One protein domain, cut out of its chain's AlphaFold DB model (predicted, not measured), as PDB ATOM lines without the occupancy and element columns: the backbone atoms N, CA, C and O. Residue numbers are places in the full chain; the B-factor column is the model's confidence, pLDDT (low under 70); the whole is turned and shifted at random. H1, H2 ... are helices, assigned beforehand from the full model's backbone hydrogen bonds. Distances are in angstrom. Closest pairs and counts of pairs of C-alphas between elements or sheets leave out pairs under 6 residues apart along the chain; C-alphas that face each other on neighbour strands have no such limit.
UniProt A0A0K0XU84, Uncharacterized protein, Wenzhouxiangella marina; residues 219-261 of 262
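Overview. This is residues 219 to 261 of the 262 residues of an uncharacterized protein of Wenzhouxiangella marina (UniProt A0A0K0XU84). One long helix, H2, makes a thin rod, with the short helix H1 turned back at its first end as a small hook. The printed part has 43 residues with two named helices, H1 then H2, and no named strand; the class is all helix. It is extended, with a radius of gyration of the C-alphas of 17.7 A, and spans 57 by 12 by 5 A.

Along the chain. H1 is residues 219 to 224, beginning at C-alpha 219 (123.167, 190.186, 127.968). H2 is residues 226 to 259, 49.4 A from first to last C-alpha, ending at C-alpha 259 (163.694, 169.455, 111.896).

Arrangement. H1 and H2 touch only at the corner by their tight link, Gln 225. Their closest C-alphas, those of Ser 222 and Ala 229, are 4.9 A apart. H2 touches H1 with residues 228 to 230 alone. They run opposite ways at a steep tilt of 46 degrees. In H1 and H2 every O i to N i+4 pair is within hydrogen-bond range.

Size, cuts and confidence. The C-alphas farthest apart, those of Lys 224 and Arg 261, are 56.9 A apart. Residues 233 to 261, of which 233 to 259 belong to H2, stand free. The printed part has no cut, and no printed residue is under 70 in pLDDT.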
ATOM      1  N   GLU A 219     123.646 188.929 127.365       70.81
ATOM      2  CA  GLU A 219     123.167 190.186 127.968       70.81
ATOM      3  C   GLU A 219     121.910 189.961 128.817       70.81
ATOM      4  O   GLU A 219     121.800 190.470 129.931       70.81
ATOM      5  N   ARG A 220     120.966 189.140 128.344       77.31
ATOM      6  CA  ARG A 220     119.794 188.765 129.151       77.31
ATOM      7  C   ARG A 220     120.194 187.960 130.384       77.31
ATOM      8  O   ARG A 220     119.639 188.175 131.461       77.31
ATOM      9  N   LEU A 221     121.150 187.043 130.237       75.69
ATOM     10  CA  LEU A 221     121.649 186.232 131.342       75.69
ATOM     11  C   LEU A 221     122.429 187.071 132.357       75.69
ATOM     12  O   LEU A 221     122.227 186.888 133.549       75.69
ATOM     13  N   SER A 222     123.268 188.013 131.926       70.56
ATOM     14  CA  SER A 222     124.035 188.878 132.831       70.56
ATOM     15  C   SER A 222     123.130 189.794 133.648       70.56
ATOM     16  O   SER A 222     123.406 190.020 134.825       70.56
ATOM     17  N   ARG A 223     122.010 190.237 133.063       70.56
ATOM     18  CA  ARG A 223     120.960 190.983 133.770       70.56
ATOM     19  C   ARG A 223     120.271 190.125 134.838       70.56
ATOM     20  O   ARG A 223     120.095 190.578 135.964       70.56
ATOM     21  N   LYS A 224     119.898 188.881 134.514       76.50
ATOM     22  CA  LYS A 224     119.166 187.996 135.445       76.50
ATOM     23  C   LYS A 224     120.064 187.350 136.504       76.50
ATOM     24  O   LYS A 224     119.670 187.215 137.657       76.50
ATOM     25  N   GLN A 225     121.251 186.908 136.105       75.69
ATOM     26  CA  GLN A 225     122.160 186.069 136.885       75.69
ATOM     27  C   GLN A 225     123.622 186.461 136.593       75.69
ATOM     28  O   GLN A 225     124.350 185.741 135.901       75.69
ATOM     29  N   PRO A 226     124.089 187.601 137.132       70.19
ATOM     30  CA  PRO A 226     125.394 188.171 136.788       70.19
ATOM     31  C   PRO A 226     126.573 187.253 137.136       70.19
ATOM     32  O   PRO A 226     127.559 187.225 136.403       70.19
ATOM     33  N   LEU A 227     126.468 186.466 138.215       76.69
ATOM     34  CA  LEU A 227     127.507 185.506 138.608       76.69
ATOM     35  C   LEU A 227     127.649 184.363 137.595       76.69
ATOM     36  O   LEU A 227     128.766 184.013 137.226       76.69
ATOM     37  N   LEU A 228     126.530 183.821 137.104       75.50
ATOM     38  CA  LEU A 228     126.534 182.746 136.108       75.50
ATOM     39  C   LEU A 228     127.035 183.243 134.752       75.50
ATOM     40  O   LEU A 228     127.860 182.584 134.124       75.50
ATOM     41  N   ALA A 229     126.611 184.437 134.330       73.56
ATOM     42  CA  ALA A 229     127.148 185.060 133.125       73.56
ATOM     43  C   ALA A 229     128.664 185.296 133.237       73.56
ATOM     44  O   ALA A 229     129.403 184.991 132.301       73.56
ATOM     45  N   GLY A 230     129.139 185.776 134.392       75.62
ATOM     46  CA  GLY A 230     130.568 185.944 134.663       75.62
ATOM     47  C   GLY A 230     131.345 184.626 134.604       75.62
ATOM     48  O   GLY A 230     132.398 184.568 133.968       75.62
ATOM     49  N   ALA A 231     130.811 183.557 135.200       80.88
ATOM     50  CA  ALA A 231     131.418 182.227 135.166       80.88
ATOM     51  C   ALA A 231     131.491 181.651 133.741       80.88
ATOM     52  O   ALA A 231     132.519 181.097 133.360       80.88
ATOM     53  N   LEU A 232     130.446 181.836 132.926       82.44
ATOM     54  CA  LEU A 232     130.435 181.401 131.524       82.44
ATOM     55  C   LEU A 232     131.474 182.140 130.679       82.44
ATOM     56  O   LEU A 232     132.195 181.509 129.908       82.44
ATOM     57  N   VAL A 233     131.587 183.462 130.844       81.00
ATOM     58  CA  VAL A 233     132.617 184.251 130.152       81.00
ATOM     59  C   VAL A 233     134.010 183.784 130.566       81.00
ATOM     60  O   VAL A 233     134.860 183.566 129.705       81.00
ATOM     61  N   LEU A 234     134.240 183.570 131.864       84.69
ATOM     62  CA  LEU A 234     135.519 183.067 132.362       84.69
ATOM     63  C   LEU A 234     135.840 181.678 131.792       84.69
ATOM     64  O   LEU A 234     136.958 181.452 131.337       84.69
ATOM     65  N   SER A 235     134.858 180.775 131.756       83.69
ATOM     66  CA  SER A 235     135.004 179.438 131.175       83.69
ATOM     67  C   SER A 235     135.351 179.495 129.688       83.69
ATOM     68  O   SER A 235     136.221 178.752 129.242       83.69
ATOM     69  N   ALA A 236     134.705 180.375 128.920       83.25
ATOM     70  CA  ALA A 236     134.991 180.542 127.497       83.25
ATOM     71  C   ALA A 236     136.412 181.076 127.261       83.25
ATOM     72  O   ALA A 236     137.121 180.580 126.388       83.25
ATOM     73  N   VAL A 237     136.852 182.048 128.069       85.19
ATOM     74  CA  VAL A 237     138.210 182.606 127.987       85.19
ATOM     75  C   VAL A 237     139.258 181.553 128.343       85.19
ATOM     76  O   VAL A 237     140.208 181.370 127.586       85.19
ATOM     77  N   LEU A 238     139.086 180.836 129.456       88.62
ATOM     78  CA  LEU A 238     140.024 179.793 129.882       88.62
ATOM     79  C   LEU A 238     140.068 178.626 128.889       88.62
ATOM     80  O   LEU A 238     141.153 178.164 128.544       88.62
ATOM     81  N   GLY A 239     138.910 178.190 128.387       87.44
ATOM     82  CA  GLY A 239     138.823 177.142 127.371       87.44
ATOM     83  C   GLY A 239     139.500 177.544 126.060       87.44
ATOM     84  O   GLY A 239     140.295 176.780 125.518       87.44
ATOM     85  N   GLY A 240     139.259 178.769 125.582       86.12
ATOM     86  CA  GLY A 240     139.928 179.302 124.393       86.12
ATOM     87  C   GLY A 240     141.446 179.404 124.563       86.12
ATOM     88  O   GLY A 240     142.192 179.028 123.659       86.12
ATOM     89  N   LEU A 241     141.909 179.845 125.739       89.38
ATOM     90  CA  LEU A 241     143.336 179.906 126.062       89.38
ATOM     91  C   LEU A 241     143.970 178.509 126.038       89.38
ATOM     92  O   LEU A 241     145.027 178.334 125.436       89.38
ATOM     93  N   ALA A 242     143.301 177.515 126.632       87.81
ATOM     94  CA  ALA A 242     143.765 176.131 126.656       87.81
ATOM     95  C   ALA A 242     143.902 175.551 125.239       87.81
ATOM     96  O   ALA A 242     144.941 174.975 124.908       87.81
ATOM     97  N   ILE A 243     142.900 175.767 124.379       90.56
ATOM     98  CA  ILE A 243     142.941 175.342 122.972       90.56
ATOM     99  C   ILE A 243     144.122 175.995 122.257       90.56
ATOM    100  O   ILE A 243     144.917 175.300 121.635       90.56
ATOM    101  N   MET A 244     144.296 177.311 122.391       87.12
ATOM    102  CA  MET A 244     145.425 178.007 121.772       87.12
ATOM    103  C   MET A 244     146.781 177.479 122.241       87.12
ATOM    104  O   MET A 244     147.677 177.290 121.417       87.12
ATOM    105  N   THR A 245     146.940 177.220 123.542       88.94
ATOM    106  CA  THR A 245     148.188 176.659 124.072       88.94
ATOM    107  C   THR A 245     148.451 175.257 123.542       88.94
ATOM    108  O   THR A 245     149.580 174.980 123.151       88.94
ATOM    109  N   LEU A 246     147.426 174.402 123.462       91.94
ATOM    110  CA  LEU A 246     147.549 173.053 122.909       91.94
ATOM    111  C   LEU A 246     147.944 173.102 121.434       91.94
ATOM    112  O   LEU A 246     148.927 172.478 121.058       91.94
ATOM    113  N   THR A 247     147.251 173.902 120.623       90.56
ATOM    114  CA  THR A 247     147.561 174.045 119.195       90.56
ATOM    115  C   THR A 247     148.977 174.573 118.975       90.56
ATOM    116  O   THR A 247     149.706 174.047 118.136       90.56
ATOM    117  N   GLY A 248     149.399 175.579 119.750       90.69
ATOM    118  CA  GLY A 248     150.763 176.105 119.692       90.69
ATOM    119  C   GLY A 248     151.808 175.057 120.077       90.69
ATOM    120  O   GLY A 248     152.798 174.894 119.367       90.69
ATOM    121  N   LEU A 249     151.567 174.300 121.152       91.75
ATOM    122  CA  LEU A 249     152.465 173.233 121.595       91.75
ATOM    123  C   LEU A 249     152.566 172.117 120.546       91.75
ATOM    124  O   LEU A 249     153.666 171.680 120.219       91.75
ATOM    125  N   SER A 250     151.434 171.694 119.980       89.94
ATOM    126  CA  SER A 250     151.380 170.697 118.907       89.94
ATOM    127  C   SER A 250     152.135 171.157 117.664       89.94
ATOM    128  O   SER A 250     152.860 170.363 117.072       89.94
ATOM    129  N   LEU A 251     152.023 172.436 117.290       92.19
ATOM    130  CA  LEU A 251     152.752 173.001 116.154       92.19
ATOM    131  C   LEU A 251     154.266 173.023 116.406       92.19
ATOM    132  O   LEU A 251     155.037 172.629 115.534       92.19
ATOM    133  N   VAL A 252     154.695 173.438 117.602       91.38
ATOM    134  CA  VAL A 252     156.116 173.437 117.994       91.38
ATOM    135  C   VAL A 252     156.680 172.017 117.984       91.38
ATOM    136  O   VAL A 252     157.759 171.800 117.438       91.38
ATOM    137  N   LEU A 253     155.948 171.046 118.533       90.94
ATOM    138  CA  LEU A 253     156.352 169.639 118.528       90.94
ATOM    139  C   LEU A 253     156.448 169.080 117.102       90.94
ATOM    140  O   LEU A 253     157.421 168.398 116.784       90.94
ATOM    141  N   ALA A 254     155.487 169.401 116.232       88.31
ATOM    142  CA  ALA A 254     155.510 168.983 114.831       88.31
ATOM    143  C   ALA A 254     156.716 169.566 114.073       88.31
ATOM    144  O   ALA A 254     157.389 168.843 113.339       88.31
ATOM    145  N   LEU A 255     157.027 170.850 114.287       89.38
ATOM    146  CA  LEU A 255     158.188 171.513 113.687       89.38
ATOM    147  C   LEU A 255     159.513 170.949 114.211       89.38
ATOM    148  O   LEU A 255     160.407 170.665 113.418       89.38
ATOM    149  N   ALA A 256     159.635 170.745 115.525       88.44
ATOM    150  CA  ALA A 256     160.829 170.164 116.136       88.44
ATOM    151  C   ALA A 256     161.098 168.745 115.613       88.44
ATOM    152  O   ALA A 256     162.235 168.398 115.300       88.44
ATOM    153  N   TRP A 257     160.046 167.941 115.452       88.69
ATOM    154  CA  TRP A 257     160.158 166.605 114.877       88.69
ATOM    155  C   TRP A 257     160.545 166.631 113.394       88.69
ATOM    156  O   TRP A 257     161.417 165.867 112.981       88.69
ATOM    157  N   GLY A 258     159.959 167.536 112.605       85.12
ATOM    158  CA  GLY A 258     160.327 167.730 111.199       85.12
ATOM    159  C   GLY A 258     161.792 168.140 111.024       85.12
ATOM    160  O   GLY A 258     162.478 167.593 110.169       85.12
ATOM    161  N   LEU A 259     162.290 169.034 111.883       82.88
ATOM    162  CA  LEU A 259     163.694 169.455 111.896       82.88
ATOM    163  C   LEU A 259     164.650 168.342 112.341       82.88
ATOM    164  O   LEU A 259     165.763 168.285 111.844       82.88
ATOM    165  N   SER A 260     164.230 167.442 113.235       81.56
ATOM    166  CA  SER A 260     165.064 166.305 113.669       81.56
ATOM    167  C   SER A 260     165.231 165.200 112.618       81.56
ATOM    168  O   SER A 260     166.023 164.282 112.814       81.56
ATOM    169  N   ARG A 261     164.438 165.248 111.539       76.00
ATOM    170  CA  ARG A 261     164.459 164.281 110.430       76.00
ATOM    171  C   ARG A 261     165.189 164.795 109.185       76.00
ATOM    172  O   ARG A 261     165.277 164.047 108.214       76.00
TER     173      ARG A 261